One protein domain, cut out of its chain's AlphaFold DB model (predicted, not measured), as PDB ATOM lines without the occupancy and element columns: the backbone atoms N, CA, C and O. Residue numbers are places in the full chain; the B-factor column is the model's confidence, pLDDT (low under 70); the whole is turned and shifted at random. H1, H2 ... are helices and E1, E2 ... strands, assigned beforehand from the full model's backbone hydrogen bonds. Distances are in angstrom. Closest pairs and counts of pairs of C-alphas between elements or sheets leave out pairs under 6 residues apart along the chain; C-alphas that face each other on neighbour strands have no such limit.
ATOM      1  N   ALA A   4      -3.502 -58.557 -25.974       81.38
ATOM      2  CA  ALA A   4      -4.853 -58.039 -25.739       81.38
ATOM      3  C   ALA A   4      -4.881 -56.501 -25.673       81.38
ATOM      4  O   ALA A   4      -5.666 -55.857 -26.365       81.38
ATOM      5  N   ILE A   5      -3.969 -55.894 -24.905       84.12
ATOM      6  CA  ILE A   5      -3.883 -54.432 -24.793       84.12
ATOM      7  C   ILE A   5      -3.476 -53.811 -26.130       84.12
ATOM      8  O   ILE A   5      -4.032 -52.785 -26.519       84.12
ATOM      9  N   GLN A   6      -2.543 -54.436 -26.851       85.06
ATOM     10  CA  GLN A   6      -2.104 -53.940 -28.151       85.06
ATOM     11  C   GLN A   6      -3.245 -53.969 -29.183       85.06
ATOM     12  O   GLN A   6      -3.491 -52.962 -29.845       85.06
ATOM     13  N   LYS A   7      -4.013 -55.065 -29.253       86.75
ATOM     14  CA  LYS A   7      -5.212 -55.168 -30.101       86.75
ATOM     15  C   LYS A   7      -6.258 -54.108 -29.749       86.75
ATOM     16  O   LYS A   7      -6.800 -53.469 -30.650       86.75
ATOM     17  N   ALA A   8      -6.525 -53.890 -28.461       88.88
ATOM     18  CA  ALA A   8      -7.464 -52.863 -28.015       88.88
ATOM     19  C   ALA A   8      -6.997 -51.447 -28.401       88.88
ATOM     20  O   ALA A   8      -7.796 -50.641 -28.870       88.88
ATOM     21  N   ILE A   9      -5.698 -51.155 -28.271       89.12
ATOM     22  CA  ILE A   9      -5.079 -49.901 -28.732       89.12
ATOM     23  C   ILE A   9      -5.263 -49.712 -30.235       89.12
ATOM     24  O   ILE A   9      -5.601 -48.614 -30.676       89.12
ATOM     25  N   ASP A  10      -5.055 -50.760 -31.027       89.88
ATOM     26  CA  ASP A  10      -5.194 -50.674 -32.479       89.88
ATOM     27  C   ASP A  10      -6.654 -50.468 -32.902       89.88
ATOM     28  O   ASP A  10      -6.908 -49.671 -33.805       89.88
ATOM     29  N   LYS A  11      -7.617 -51.062 -32.186       92.00
ATOM     30  CA  LYS A  11      -9.049 -50.754 -32.346       92.00
ATOM     31  C   LYS A  11      -9.390 -49.319 -31.935       92.00
ATOM     32  O   LYS A  11     -10.141 -48.650 -32.629       92.00
ATOM     33  N   LEU A  12      -8.826 -48.801 -30.843       91.44
ATOM     34  CA  LEU A  12      -9.078 -47.419 -30.407       91.44
ATOM     35  C   LEU A  12      -8.626 -46.388 -31.446       91.44
ATOM     36  O   LEU A  12      -9.292 -45.372 -31.612       91.44
ATOM     37  N   LYS A  13      -7.540 -46.658 -32.181       89.81
ATOM     38  CA  LYS A  13      -7.052 -45.778 -33.259       89.81
ATOM     39  C   LYS A  13      -8.032 -45.632 -34.427       89.81
ATOM     40  O   LYS A  13      -7.846 -44.726 -35.233       89.81
ATOM     41  N   THR A  14      -9.037 -46.504 -34.549       91.44
ATOM     42  CA  THR A  14     -10.064 -46.384 -35.596       91.44
ATOM     43  C   THR A  14     -11.192 -45.428 -35.211       91.44
ATOM     44  O   THR A  14     -12.047 -45.149 -36.045       91.44
ATOM     45  N   LEU A  15     -11.241 -44.956 -33.960       91.00
ATOM     46  CA  LEU A  15     -12.251 -44.009 -33.494       91.00
ATOM     47  C   LEU A  15     -11.789 -42.573 -33.759       91.00
ATOM     48  O   LEU A  15     -10.704 -42.179 -33.348       91.00
ATOM     49  N   GLU A  16     -12.638 -41.755 -34.381       88.94
ATOM     50  CA  GLU A  16     -12.333 -40.332 -34.613       88.94
ATOM     51  C   GLU A  16     -12.262 -39.527 -33.306       88.94
ATOM     52  O   GLU A  16     -11.520 -38.548 -33.193       88.94
ATOM     53  N   THR A  17     -13.012 -39.963 -32.293       90.69
ATOM     54  CA  THR A  17     -13.128 -39.284 -30.999       90.69
ATOM     55  C   THR A  17     -11.954 -39.558 -30.067       90.69
ATOM     56  O   THR A  17     -11.807 -38.847 -29.077       90.69
ATOM     57  N   ILE A  18     -11.106 -40.552 -30.355       92.94
ATOM     58  CA  ILE A  18      -9.996 -40.953 -29.485       92.94
ATOM     59  C   ILE A  18      -8.697 -40.970 -30.278       92.94
ATOM     60  O   ILE A  18      -8.542 -41.695 -31.256       92.94
ATOM     61  N   LYS A  19      -7.702 -40.228 -29.799       92.38
ATOM     62  CA  LYS A  19      -6.358 -40.227 -30.371       92.38
ATOM     63  C   LYS A  19      -5.330 -40.636 -29.329       92.38
ATOM     64  O   LYS A  19      -5.148 -39.973 -28.313       92.38
ATOM     65  N   ILE A  20      -4.598 -41.709 -29.613       90.75
ATOM     66  CA  ILE A  20      -3.468 -42.144 -28.786       90.75
ATOM     67  C   ILE A  20      -2.238 -41.336 -29.205       90.75
ATOM     68  O   ILE A  20      -1.713 -41.519 -30.303       90.75
ATOM     69  N   LYS A  21      -1.784 -40.422 -28.340       88.94
ATOM     70  CA  LYS A  21      -0.640 -39.537 -28.619       88.94
ATOM     71  C   LYS A  21       0.686 -40.276 -28.538       88.94
ATOM     72  O   LYS A  21       1.549 -40.098 -29.393       88.94
ATOM     73  N   ARG A  22       0.877 -41.034 -27.458       85.25
ATOM     74  CA  ARG A  22       2.113 -41.774 -27.188       85.25
ATOM     75  C   ARG A  22       1.899 -42.837 -26.126       85.25
ATOM     76  O   ARG A  22       1.096 -42.666 -25.208       85.25
ATOM     77  N   THR A  23       2.719 -43.869 -26.226       85.00
ATOM     78  CA  THR A  23       2.900 -44.885 -25.197       85.00
ATOM     79  C   THR A  23       4.159 -44.553 -24.405       85.00
ATOM     80  O   THR A  23       5.183 -44.195 -24.986       85.00
ATOM     81  N   LYS A  24       4.068 -44.637 -23.084       80.25
ATOM     82  CA  LYS A  24       5.089 -44.229 -22.119       80.25
ATOM     83  C   LYS A  24       5.538 -45.414 -21.274       80.25
ATOM     84  O   LYS A  24       4.789 -46.380 -21.112       80.25
ATOM     85  N   THR A  25       6.741 -45.320 -20.722       71.31
ATOM     86  CA  THR A  25       7.378 -46.392 -19.958       71.31
ATOM     87  C   THR A  25       7.580 -45.956 -18.513       71.31
ATOM     88  O   THR A  25       8.370 -45.062 -18.224       71.31
ATOM     89  N   SER A  26       6.914 -46.627 -17.576       62.78
ATOM     90  CA  SER A  26       7.174 -46.470 -16.146       62.78
ATOM     91  C   SER A  26       8.286 -47.429 -15.710       62.78
ATOM     92  O   SER A  26       8.027 -48.593 -15.416       62.78
ATOM     93  N   ASN A  27       9.532 -46.959 -15.642       46.66
ATOM     94  CA  ASN A  27      10.651 -47.759 -15.135       46.66
ATOM     95  C   ASN A  27      11.041 -47.317 -13.722       46.66
ATOM     96  O   ASN A  27      11.698 -46.295 -13.561       46.66
ATOM     97  N   TYR A  28      10.675 -48.111 -12.712       47.94
ATOM     98  CA  TYR A  28      11.417 -48.209 -11.449       47.94
ATOM     99  C   TYR A  28      11.126 -49.560 -10.770       47.94
ATOM    100  O   TYR A  28      10.495 -49.656  -9.721       47.94
ATOM    101  N   ASN A  29      11.598 -50.632 -11.404       41.09
ATOM    102  CA  ASN A  29      12.089 -51.793 -10.677       41.09
ATOM    103  C   ASN A  29      13.530 -51.985 -11.133       41.09
ATOM    104  O   ASN A  29      13.768 -52.002 -12.339       41.09
ATOM    105  N   TYR A  30      14.474 -52.048 -10.200       44.44
ATOM    106  CA  TYR A  30      15.912 -51.943 -10.471       44.44
ATOM    107  C   TYR A  30      16.481 -53.039 -11.406       44.44
ATOM    108  O   TYR A  30      17.643 -52.932 -11.773       44.44
ATOM    109  N   ASP A  31      15.677 -54.014 -11.862       43.47
ATOM    110  CA  ASP A  31      16.166 -55.230 -12.528       43.47
ATOM    111  C   ASP A  31      15.414 -55.699 -13.797       43.47
ATOM    112  O   ASP A  31      15.728 -56.771 -14.313       43.47
ATOM    113  N   THR A  32      14.436 -54.969 -14.354       47.25
ATOM    114  CA  THR A  32      13.683 -55.487 -15.525       47.25
ATOM    115  C   THR A  32      13.443 -54.489 -16.655       47.25
ATOM    116  O   THR A  32      13.272 -53.295 -16.427       47.25
ATOM    117  N   ASN A  33      13.412 -55.038 -17.880       53.25
ATOM    118  CA  ASN A  33      13.124 -54.399 -19.168       53.25
ATOM    119  C   ASN A  33      12.050 -53.306 -19.092       53.25
ATOM    120  O   ASN A  33      11.048 -53.471 -18.409       53.25
ATOM    121  N   ALA A  34      12.234 -52.235 -19.869       57.22
ATOM    122  CA  ALA A  34      11.281 -51.141 -20.033       57.22
ATOM    123  C   ALA A  34       9.859 -51.647 -20.345       57.22
ATOM    124  O   ALA A  34       9.605 -52.154 -21.440       57.22
ATOM    125  N   ILE A  35       8.919 -51.482 -19.406       67.50
ATOM    126  CA  ILE A  35       7.513 -51.847 -19.621       67.50
ATOM    127  C   ILE A  35       6.711 -50.607 -19.998       67.50
ATOM    128  O   ILE A  35       6.636 -49.629 -19.260       67.50
ATOM    129  N   GLN A  36       6.103 -50.660 -21.178       75.50
ATOM    130  CA  GLN A  36       5.113 -49.689 -21.618       75.50
ATOM    131  C   GLN A  36       3.775 -49.960 -20.921       75.50
ATOM    132  O   GLN A  36       3.083 -50.929 -21.240       75.50
ATOM    133  N   ASP A  37       3.438 -49.126 -19.947       80.19
ATOM    134  CA  ASP A  37       2.263 -49.261 -19.078       80.19
ATOM    135  C   ASP A  37       1.429 -47.973 -18.999       80.19
ATOM    136  O   ASP A  37       0.420 -47.922 -18.302       80.19
ATOM    137  N   ARG A  38       1.819 -46.922 -19.725       86.31
ATOM    138  CA  ARG A  38       1.135 -45.627 -19.720       86.31
ATOM    139  C   ARG A  38       0.759 -45.210 -21.134       86.31
ATOM    140  O   ARG A  38       1.567 -45.322 -22.053       86.31
ATOM    141  N   LEU A  39      -0.441 -44.667 -21.297       89.88
ATOM    142  CA  LEU A  39      -0.950 -44.142 -22.564       89.88
ATOM    143  C   LEU A  39      -1.347 -42.681 -22.360       89.88
ATOM    144  O   LEU A  39      -2.194 -42.393 -21.521       89.88
ATOM    145  N   ASP A  40      -0.749 -41.759 -23.111       90.00
ATOM    146  CA  ASP A  40      -1.297 -40.406 -23.231       90.00
ATOM    147  C   ASP A  40      -2.353 -40.426 -24.348       90.00
ATOM    148  O   ASP A  40      -2.049 -40.782 -25.493       90.00
ATOM    149  N   ILE A  41      -3.581 -40.041 -24.011       92.69
ATOM    150  CA  ILE A  41      -4.753 -40.101 -24.889       92.69
ATOM    151  C   ILE A  41      -5.398 -38.712 -24.964       92.69
ATOM    152  O   ILE A  41      -5.391 -37.948 -23.998       92.69
ATOM    153  N   GLU A  42      -5.938 -38.378 -26.129       93.06
ATOM    154  CA  GLU A  42      -6.834 -37.243 -26.335       93.06
ATOM    155  C   GLU A  42      -8.228 -37.743 -26.683       93.06
ATOM    156  O   GLU A  42      -8.382 -38.520 -27.627       93.06
ATOM    157  N   PHE A  43      -9.234 -37.240 -25.973       92.06
ATOM    158  CA  PHE A  43     -10.615 -37.300 -26.433       92.06
ATOM    159  C   PHE A  43     -10.933 -36.020 -27.204       92.06
ATOM    160  O   PHE A  43     -10.870 -34.923 -26.644       92.06
ATOM    161  N   ASN A  44     -11.255 -36.160 -28.488       90.25
ATOM    162  CA  ASN A  44     -11.680 -35.075 -29.364       90.25
ATOM    163  C   ASN A  44     -13.204 -35.112 -29.473       90.25
ATOM    164  O   ASN A  44     -13.769 -35.904 -30.226       90.25
ATOM    165  N   ILE A  45     -13.870 -34.273 -28.684       87.06
ATOM    166  CA  ILE A  45     -15.327 -34.235 -28.578       87.06
ATOM    167  C   ILE A  45     -15.791 -32.839 -28.985       87.06
ATOM    168  O   ILE A  45     -15.688 -31.883 -28.216       87.06
ATOM    169  N   LYS A  46     -16.307 -32.717 -30.215       81.81
ATOM    170  CA  LYS A  46     -16.687 -31.434 -30.835       81.81
ATOM    171  C   LYS A  46     -15.532 -30.415 -30.779       81.81
ATOM    172  O   LYS A  46     -14.507 -30.612 -31.420       81.81
ATOM    173  N   THR A  47     -15.709 -29.322 -30.032       82.81
ATOM    174  CA  THR A  47     -14.741 -28.235 -29.838       82.81
ATOM    175  C   THR A  47     -13.815 -28.460 -28.642       82.81
ATOM    176  O   THR A  47     -12.898 -27.668 -28.427       82.81
ATOM    177  N   PHE A  48     -14.032 -29.521 -27.858       85.12
ATOM    178  CA  PHE A  48     -13.226 -29.840 -26.688       85.12
ATOM    179  C   PHE A  48     -12.174 -30.899 -27.016       85.12
ATOM    180  O   PHE A  48     -12.479 -31.962 -27.560       85.12
ATOM    181  N   THR A  49     -10.939 -30.629 -26.600       88.75
ATOM    182  CA  THR A  49      -9.862 -31.622 -26.545       88.75
ATOM    183  C   THR A  49      -9.539 -31.893 -25.084       88.75
ATOM    184  O   THR A  49      -9.044 -31.012 -24.377       88.75
ATOM    185  N   ILE A  50      -9.827 -33.111 -24.629       89.25
ATOM    186  CA  ILE A  50      -9.569 -33.546 -23.255       89.25
ATOM    187  C   ILE A  50      -8.323 -34.420 -23.268       89.25
ATOM    188  O   ILE A  50      -8.331 -35.532 -23.795       89.25
ATOM    189  N   GLU A  51      -7.246 -33.917 -22.676       89.81
ATOM    190  CA  GLU A  51      -6.011 -34.680 -22.524       89.81
ATOM    191  C   GLU A  51      -6.047 -35.520 -21.251       89.81
ATOM    192  O   GLU A  51      -6.263 -35.003 -20.146       89.81
ATOM    193  N   CYS A  52      -5.750 -36.809 -21.392       89.56
ATOM    194  CA  CYS A  52      -5.634 -37.715 -20.268       89.56
ATOM    195  C   CYS A  52      -4.417 -38.634 -20.360       89.56
ATOM    196  O   CYS A  52      -3.765 -38.780 -21.398       89.56
ATOM    197  N   GLN A  53      -4.100 -39.245 -19.226       89.31
ATOM    198  CA  GLN A  53      -3.137 -40.324 -19.129       89.31
ATOM    199  C   GLN A  53      -3.812 -41.538 -18.504       89.31
ATOM    200  O   GLN A  53      -4.287 -41.460 -17.373       89.31
ATOM    201  N   VAL A  54      -3.827 -42.650 -19.230       89.31
ATOM    202  CA  VAL A  54      -4.249 -43.957 -18.725       89.31
ATOM    203  C   VAL A  54      -3.022 -44.699 -18.215       89.31
ATOM    204  O   VAL A  54      -1.978 -44.719 -18.873       89.31
ATOM    205  N   ILE A  55      -3.137 -45.290 -17.032       86.50
ATOM    206  CA  ILE A  55      -2.057 -45.966 -16.320       86.50
ATOM    207  C   ILE A  55      -2.501 -47.402 -16.083       86.50
ATOM    208  O   ILE A  55      -3.346 -47.679 -15.235       86.50
ATOM    209  N   LEU A  56      -1.937 -48.319 -16.858       83.44
ATOM    210  CA  LEU A  56      -2.221 -49.740 -16.762       83.44
ATOM    211  C   LEU A  56      -1.519 -50.289 -15.512       83.44
ATOM    212  O   LEU A  56      -0.297 -50.427 -15.465       83.44
ATOM    213  N   SER A  57      -2.299 -50.571 -14.470       65.38
ATOM    214  CA  SER A  57      -1.785 -51.079 -13.200       65.38
ATOM    215  C   SER A  57      -1.223 -52.498 -13.361       65.38
ATOM    216  O   SER A  57      -1.896 -53.376 -13.888       65.38
ATOM    217  N   ASN A  58      -0.026 -52.742 -12.818       62.12
ATOM    218  CA  ASN A  58       0.706 -54.017 -12.841       62.12
ATOM    219  C   ASN A  58       1.269 -54.426 -14.216       62.12
ATOM    220  O   ASN A  58       0.613 -55.043 -15.051       62.12
ATOM    221  N   ALA A  59       2.565 -54.173 -14.372       56.62
ATOM    222  CA  ALA A  59       3.336 -54.343 -15.593       56.62
ATOM    223  C   ALA A  59       3.503 -55.808 -16.068       56.62
ATOM    224  O   ALA A  59       3.962 -56.043 -17.183       56.62
ATOM    225  N   THR A  60       3.142 -56.795 -15.237       60.22
ATOM    226  CA  THR A  60       3.330 -58.227 -15.547       60.22
ATOM    227  C   THR A  60       2.120 -58.886 -16.205       60.22
ATOM    228  O   THR A  60       2.297 -59.747 -17.063       60.22
ATOM    229  N   ASN A  61       0.896 -58.501 -15.829       63.72
ATOM    230  CA  ASN A  61      -0.321 -59.148 -16.331       63.72
ATOM    231  C   ASN A  61      -1.534 -58.214 -16.488       63.72
ATOM    232  O   ASN A  61      -2.577 -58.683 -16.936       63.72
ATOM    233  N   TYR A  62      -1.415 -56.929 -16.124       72.12
ATOM    234  CA  TYR A  62      -2.484 -55.923 -16.192       72.12
ATOM    235  C   TYR A  62      -3.813 -56.359 -15.545       72.12
ATOM    236  O   TYR A  62      -4.891 -55.911 -15.924       72.12
ATOM    237  N   GLU A  63      -3.748 -57.251 -14.553       74.75
ATOM    238  CA  GLU A  63      -4.929 -57.840 -13.908       74.75
ATOM    239  C   GLU A  63      -5.797 -56.799 -13.189       74.75
ATOM    240  O   GLU A  63      -6.994 -57.005 -13.006       74.75
ATOM    241  N   PHE A  64      -5.205 -55.674 -12.788       78.00
ATOM    242  CA  PHE A  64      -5.924 -54.605 -12.114       78.00
ATOM    243  C   PHE A  64      -6.457 -53.576 -13.108       78.00
ATOM    244  O   PHE A  64      -5.760 -53.262 -14.077       78.00
ATOM    245  N   PRO A  65      -7.639 -52.996 -12.830       83.44
ATOM    246  CA  PRO A  65      -8.172 -51.919 -13.640       83.44
ATOM    247  C   PRO A  65      -7.173 -50.759 -13.733       83.44
ATOM    248  O   PRO A  65      -6.466 -50.472 -12.755       83.44
ATOM    249  N   PRO A  66      -7.090 -50.105 -14.899       86.44
ATOM    250  CA  PRO A  66      -6.247 -48.942 -15.082       86.44
ATOM    251  C   PRO A  66      -6.749 -47.733 -14.294       86.44
ATOM    252  O   PRO A  66      -7.950 -47.554 -14.094       86.44
ATOM    253  N   ASP A  67      -5.809 -46.867 -13.924       84.31
ATOM    254  CA  ASP A  67      -6.118 -45.532 -13.420       84.31
ATOM    255  C   ASP A  67      -6.146 -44.533 -14.585       84.31
ATOM    256  O   ASP A  67      -5.480 -44.723 -15.607       84.31
ATOM    257  N   ILE A  68      -6.887 -43.436 -14.425       87.25
ATOM    258  CA  ILE A  68      -6.947 -42.347 -15.403       87.25
ATOM    259  C   ILE A  68      -6.683 -41.000 -14.731       87.25
ATOM    260  O   ILE A  68      -7.229 -40.688 -13.677       87.25
ATOM    261  N   ILE A  69      -5.838 -40.187 -15.359       85.31
ATOM    262  CA  ILE A  69      -5.551 -38.812 -14.949       85.31
ATOM    263  C   ILE A  69      -6.046 -37.880 -16.043       85.31
ATOM    264  O   ILE A  69      -5.548 -37.929 -17.167       85.31
ATOM    265  N   LEU A  70      -6.986 -37.003 -15.711       85.31
ATOM    266  CA  LEU A  70      -7.532 -36.002 -16.625       85.31
ATOM    267  C   LEU A  70      -6.818 -34.672 -16.364       85.31
ATOM    268  O   LEU A  70      -6.905 -34.132 -15.264       85.31
ATOM    269  N   ARG A  71      -6.061 -34.160 -17.344       77.69
ATOM    270  CA  ARG A  71      -5.167 -33.005 -17.128       77.69
ATOM    271  C   ARG A  71      -5.878 -31.659 -17.256       77.69
ATOM    272  O   ARG A  71      -5.496 -30.705 -16.585       77.69
ATOM    273  N   LYS A  72      -6.885 -31.561 -18.129       73.25
ATOM    274  CA  LYS A  72      -7.678 -30.343 -18.361       73.25
ATOM    275  C   LYS A  72      -9.117 -30.725 -18.671       73.25
ATOM    276  O   LYS A  72      -9.434 -31.077 -19.804       73.25
ATOM    277  N   LEU A  73      -9.959 -30.685 -17.649       79.88
ATOM    278  CA  LEU A  73     -11.368 -31.017 -17.780       79.88
ATOM    279  C   LEU A  73     -12.177 -29.744 -18.105       79.88
ATOM    280  O   LEU A  73     -11.991 -28.731 -17.423       79.88
ATOM    281  N   PRO A  74     -13.041 -29.755 -19.137       80.31
ATOM    282  CA  PRO A  74     -14.076 -28.742 -19.324       80.31
ATOM    283  C   PRO A  74     -14.897 -28.560 -18.044       80.31
ATOM    284  O   PRO A  74     -15.145 -29.532 -17.338       80.31
ATOM    285  N   LYS A  75     -15.344 -27.333 -17.750       80.00
ATOM    286  CA  LYS A  75     -16.119 -27.039 -16.526       80.00
ATOM    287  C   LYS A  75     -17.443 -27.809 -16.453       80.00
ATOM    288  O   LYS A  75     -17.939 -28.035 -15.363       80.00
ATOM    289  N   GLN A  76     -17.991 -28.176 -17.610       78.88
ATOM    290  CA  GLN A  76     -19.220 -28.957 -17.770       78.88
ATOM    291  C   GLN A  76     -19.049 -30.418 -17.344       78.88
ATOM    292  O   GLN A  76     -20.014 -31.121 -17.072       78.88
ATOM    293  N   LEU A  77     -17.808 -30.899 -17.324       78.81
ATOM    294  CA  LEU A  77     -17.499 -32.253 -16.919       78.81
ATOM    295  C   LEU A  77     -17.115 -32.241 -15.442       78.81
ATOM    296  O   LEU A  77     -16.098 -31.674 -15.053       78.81
ATOM    297  N   GLU A  78     -17.910 -32.919 -14.624       76.94
ATOM    298  CA  GLU A  78     -17.523 -33.298 -13.269       76.94
ATOM    299  C   GLU A  78     -17.029 -34.745 -13.275       76.94
ATOM    300  O   GLU A  78     -17.598 -35.607 -13.945       76.94
ATOM    301  N   VAL A  79     -15.942 -35.027 -12.550       70.56
ATOM    302  CA  VAL A  79     -15.397 -36.388 -12.471       70.56
ATOM    303  C   VAL A  79     -16.386 -37.281 -11.733       70.56
ATOM    304  O   VAL A  79     -16.625 -37.099 -10.540       70.56
ATOM    305  N   MET A  80     -16.922 -38.278 -12.430       68.38
ATOM    306  CA  MET A  80     -17.848 -39.249 -11.854       68.38
ATOM    307  C   MET A  80     -17.128 -40.563 -11.535       68.38
ATOM    308  O   MET A  80     -16.278 -41.030 -12.293       68.38
ATOM    309  N   SER A  81     -17.496 -41.210 -10.426       67.06
ATOM    310  CA  SER A  81     -16.910 -42.497 -10.009       67.06
ATOM    311  C   SER A  81     -17.110 -43.616 -11.038       67.06
ATOM    312  O   SER A  81     -16.278 -44.513 -11.149       67.06
ATOM    313  N   ASN A  82     -18.176 -43.537 -11.838       70.94
ATOM    314  CA  ASN A  82     -18.480 -44.486 -12.906       70.94
ATOM    315  C   ASN A  82     -17.575 -44.343 -14.149       70.94
ATOM    316  O   ASN A  82     -17.793 -45.056 -15.127       70.94
ATOM    317  N   TRP A  83     -16.597 -43.430 -14.146       80.75
ATOM    318  CA  TRP A  83     -15.600 -43.298 -15.216       80.75
ATOM    319  C   TRP A  83     -14.464 -44.314 -15.101       80.75
ATOM    320  O   TRP A  83     -13.731 -44.514 -16.066       80.75
ATOM    321  N   LEU A  84     -14.315 -44.961 -13.944       82.06
ATOM    322  CA  LEU A  84     -13.401 -46.086 -13.768       82.06
ATOM    323  C   LEU A  84     -14.037 -47.381 -14.303       82.06
ATOM    324  O   LEU A  84     -15.261 -47.525 -14.252       82.06
ATOM    325  N   PRO A  85     -13.238 -48.333 -14.811       81.62
ATOM    326  CA  PRO A  85     -13.777 -49.564 -15.376       81.62
ATOM    327  C   PRO A  85     -14.336 -50.466 -14.270       81.62
ATOM    328  O   PRO A  85     -13.611 -50.860 -13.355       81.62
ATOM    329  N   THR A  86     -15.621 -50.811 -14.368       76.31
ATOM    330  CA  THR A  86     -16.331 -51.668 -13.402       76.31
ATOM    331  C   THR A  86     -16.145 -53.157 -13.675       76.31
ATOM    332  O   THR A  86     -16.044 -53.937 -12.735       76.31
ATOM    333  N   ASP A  87     -16.023 -53.540 -14.949       80.69
ATOM    334  CA  ASP A  87     -16.001 -54.938 -15.405       80.69
ATOM    335  C   ASP A  87     -14.646 -55.327 -16.018       80.69
ATOM    336  O   ASP A  87     -14.563 -56.067 -16.998       80.69
ATOM    337  N   TRP A  88     -13.553 -54.792 -15.461       86.31
ATOM    338  CA  TRP A  88     -12.205 -55.023 -15.984       86.31
ATOM    339  C   TRP A  88     -11.840 -56.513 -15.984       86.31
ATOM    340  O   TRP A  88     -11.704 -57.135 -14.929       86.31
ATOM    341  N   ASN A  89     -11.629 -57.074 -17.176       83.12
ATOM    342  CA  ASN A  89     -11.222 -58.460 -17.354       83.12
ATOM    343  C   ASN A  89     -10.214 -58.600 -18.502       83.12
ATOM    344  O   ASN A  89     -10.553 -58.449 -19.672       83.12
ATOM    345  N   MET A  90      -8.977 -58.972 -18.170       79.75
ATOM    346  CA  MET A  90      -7.900 -59.179 -19.146       79.75
ATOM    347  C   MET A  90      -8.108 -60.375 -20.084       79.75
ATOM    348  O   MET A  90      -7.417 -60.477 -21.094       79.75
ATOM    349  N   GLN A  91      -9.040 -61.281 -19.775       81.88
ATOM    350  CA  GLN A  91      -9.423 -62.367 -20.683       81.88
ATOM    351  C   GLN A  91     -10.329 -61.881 -21.822       81.88
ATOM    352  O   GLN A  91     -10.461 -62.566 -22.834       81.88
ATOM    353  N   GLN A  92     -10.954 -60.711 -21.674       82.00
ATOM    354  CA  GLN A  92     -11.712 -60.072 -22.741       82.00
ATOM    355  C   GLN A  92     -10.754 -59.212 -23.568       82.00
ATOM    356  O   GLN A  92     -10.249 -58.206 -23.074       82.00
ATOM    357  N   GLU A  93     -10.509 -59.593 -24.827       78.19
ATOM    358  CA  GLU A  93      -9.528 -58.906 -25.691       78.19
ATOM    359  C   GLU A  93      -9.808 -57.400 -25.859       78.19
ATOM    360  O   GLU A  93      -8.880 -56.628 -26.075       78.19
ATOM    361  N   ASP A  94     -11.067 -56.979 -25.704       85.50
ATOM    362  CA  ASP A  94     -11.514 -55.605 -25.937       85.50
ATOM    363  C   ASP A  94     -11.754 -54.794 -24.657       85.50
ATOM    364  O   ASP A  94     -12.289 -53.695 -24.736       85.50
ATOM    365  N   CYS A  95     -11.351 -55.274 -23.475       87.12
ATOM    366  CA  CYS A  95     -11.684 -54.614 -22.204       87.12
ATOM    367  C   CYS A  95     -11.255 -53.132 -22.135       87.12
ATOM    368  O   CYS A  95     -12.048 -52.276 -21.739       87.12
ATOM    369  N   LEU A  96     -10.040 -52.801 -22.592       90.94
ATOM    370  CA  LEU A  96      -9.548 -51.419 -22.672       90.94
ATOM    371  C   LEU A  96     -10.305 -50.590 -23.722       90.94
ATOM    372  O   LEU A  96     -10.594 -49.418 -23.481       90.94
ATOM    373  N   TYR A  97     -10.622 -51.195 -24.872       92.12
ATOM    374  CA  TYR A  97     -11.369 -50.537 -25.944       92.12
ATOM    375  C   TYR A  97     -12.786 -50.191 -25.483       92.12
ATOM    376  O   TYR A  97     -13.193 -49.035 -25.580       92.12
ATOM    377  N   THR A  98     -13.508 -51.170 -24.933       90.81
ATOM    378  CA  THR A  98     -14.880 -51.018 -24.441       90.81
ATOM    379  C   THR A  98     -14.954 -49.918 -23.394       90.81
ATOM    380  O   THR A  98     -15.742 -48.989 -23.547       90.81
ATOM    381  N   TRP A  99     -14.074 -49.948 -22.388       92.75
ATOM    382  CA  TRP A  99     -14.063 -48.931 -21.339       92.75
ATOM    383  C   TRP A  99     -13.803 -47.515 -21.878       92.75
ATOM    384  O   TRP A  99     -14.563 -46.597 -21.573       92.75
ATOM    385  N   LEU A 100     -12.760 -47.314 -22.692       93.62
ATOM    386  CA  LEU A 100     -12.429 -45.977 -23.199       93.62
ATOM    387  C   LEU A 100     -13.463 -45.458 -24.204       93.62
ATOM    388  O   LEU A 100     -13.732 -44.256 -24.228       93.62
ATOM    389  N   LYS A 101     -14.079 -46.346 -24.991       92.56
ATOM    390  CA  LYS A 101     -15.199 -45.986 -25.862       92.56
ATOM    391  C   LYS A 101     -16.412 -45.555 -25.040       92.56
ATOM    392  O   LYS A 101     -16.949 -44.485 -25.294       92.56
ATOM    393  N   GLU A 102     -16.818 -46.335 -24.040       91.62
ATOM    394  CA  GLU A 102     -17.937 -45.970 -23.164       91.62
ATOM    395  C   GLU A 102     -17.685 -44.655 -22.426       91.62
ATOM    396  O   GLU A 102     -18.589 -43.831 -22.300       91.62
ATOM    397  N   LEU A 103     -16.454 -44.431 -21.959       91.38
ATOM    398  CA  LEU A 103     -16.064 -43.169 -21.342       91.38
ATOM    399  C   LEU A 103     -16.216 -41.999 -22.326       91.38
ATOM    400  O   LEU A 103     -16.803 -40.979 -21.968       91.38
ATOM    401  N   SER A 104     -15.746 -42.164 -23.569       91.38
ATOM    402  CA  SER A 104     -15.934 -41.180 -24.641       91.38
ATOM    403  C   SER A 104     -17.416 -40.916 -24.913       91.38
ATOM    404  O   SER A 104     -17.815 -39.759 -24.986       91.38
ATOM    405  N   ASP A 105     -18.236 -41.962 -25.040       89.94
ATOM    406  CA  ASP A 105     -19.673 -41.847 -25.323       89.94
ATOM    407  C   ASP A 105     -20.405 -41.083 -24.204       89.94
ATOM    408  O   ASP A 105     -21.247 -40.225 -24.473       89.94
ATOM    409  N   ARG A 106     -20.034 -41.320 -22.938       88.50
ATOM    410  CA  ARG A 106     -20.580 -40.582 -21.786       88.50
ATOM    411  C   ARG A 106     -20.152 -39.118 -21.774       88.50
ATOM    412  O   ARG A 106     -20.977 -38.248 -21.513       88.50
ATOM    413  N   MET A 107     -18.881 -38.833 -22.064       88.56
ATOM    414  CA  MET A 107     -18.400 -37.451 -22.180       88.56
ATOM    415  C   MET A 107     -19.106 -36.708 -23.320       88.56
ATOM    416  O   MET A 107     -19.441 -35.538 -23.157       88.56
ATOM    417  N   ILE A 108     -19.363 -37.384 -24.449       88.19
ATOM    418  CA  ILE A 108     -20.142 -36.831 -25.564       88.19
ATOM    419  C   ILE A 108     -21.533 -36.447 -25.082       88.19
ATOM    420  O   ILE A 108     -21.912 -35.305 -25.304       88.19
ATOM    421  N   LEU A 109     -22.238 -37.352 -24.391       86.88
ATOM    422  CA  LEU A 109     -23.597 -37.116 -23.896       86.88
ATOM    423  C   LEU A 109     -23.681 -35.854 -23.019       86.88
ATOM    424  O   LEU A 109     -24.485 -34.965 -23.294       86.88
ATOM    425  N   ILE A 110     -22.789 -35.730 -22.030       85.25
ATOM    426  CA  ILE A 110     -22.758 -34.571 -21.121       85.25
ATOM    427  C   ILE A 110     -22.470 -33.277 -21.899       85.25
ATOM    428  O   ILE A 110     -23.156 -32.271 -21.741       85.25
ATOM    429  N   LEU A 111     -21.486 -33.307 -22.803       82.75
ATOM    430  CA  LEU A 111     -21.092 -32.143 -23.603       82.75
ATOM    431  C   LEU A 111     -22.060 -31.835 -24.766       82.75
ATOM    432  O   LEU A 111     -21.908 -30.817 -25.450       82.75
ATOM    433  N   THR A 112     -23.033 -32.705 -25.048       73.81
ATOM    434  CA  THR A 112     -24.127 -32.446 -25.994       73.81
ATOM    435  C   THR A 112     -25.368 -31.874 -25.329       73.81
ATOM    436  O   THR A 112     -26.017 -31.035 -25.955       73.81
TER     437      THR A 112
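AT A GLANCE: This is residues 4 to 112 of the 283 residues of an uncharacterized protein of Rhizopus microsporus (UniProt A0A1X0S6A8). What is the main picture? A twisted sheet of four strands, E1 to E4, makes one layer, and the helices H1 and H2 make a second layer on one face of it, the long H2 running along E2 and the short H1 packing on the first part of H2. The hairpin loop of residues 26 to 35 lies at one end of the longest axis and the last residues of H2 at the other. What is it made of, and how large? The 109 printed residues hold two named helices and four named strands in the order H1 E1 E2 E3 E4 H2, a mixed class, with the antiparallel sheet ordered E1, E2, E3, E4. The whole is compact, with a radius of gyration of the C-alphas of 14.1 A, yet elongated, spanning 47 by 26 by 26 A.

IN THESE COORDINATES: Where are the strands? E1 is residues 18 to 25, 20.5 A long, and bends by 52 degrees at residue 21; E2 is residues 36 to 45, 26.6 A. E3 is residues 48 to 55, 22.2 A, and E4 is residues 67 to 70, 10.2 A. Where are the helices? H1 is residues 4 to 12, 12.3 A, with C-alpha 4 at (-4.853, -58.039, -25.739). H2 is residues 95 to 112, 25.7 A, with C-alpha 112 at (-24.127, -32.446, -25.994).

HOW THE PARTS SIT: How is the sheet joined? It is a meander, each strand the antiparallel neighbour of the one before, in three hairpins. Within hydrogen-bond range are N 21 and O 40 at 2.9 A for E1 and E2, N 43 and O 50 at 2.9 A for E2 and E3, and N 53 and O 69 at 2.8 A for E3 and E4. The edge strands E1 and E4 are apart. How do the helices stand? H2 is on the sheet at a height of 9.2 A, over E2, and runs along the strands, at 27 degrees to E2 on the local plane; it is only just not over E1 and E3, with 2 of its C-alphas falling on each. The closest C-alphas of E2 and H2 are those of Ile 45 and Ile 108, 6.2 A apart. H1 is on the sheet too, and the closest C-alphas of H1 and E1 are those of Leu 12 and Ile 18, 6.6 A apart. Do the helices meet? H1 and H2 touch, H2 with residues 95 to 101 alone, the closest C-alphas being those of Ala 8 and Tyr 97, 5.0 A apart. They run the same way at a shallow tilt of 31 degrees. In both, every O i to N i+4 pair is within hydrogen-bond range.

THE WHOLE: How far does it reach? The two C-alphas farthest apart, those of Asp 31 and Thr 112, are 48.2 A apart. Is it cut, and which links are long? The printed part has no cut; the links E3 to E4 and E4 to H2 are long, with 11 and 24 residues. Where is confidence low? The mean pLDDT of the printed part is 80.7, and residues 26 to 35, 57 to 61 and 80 to 81 are under 70.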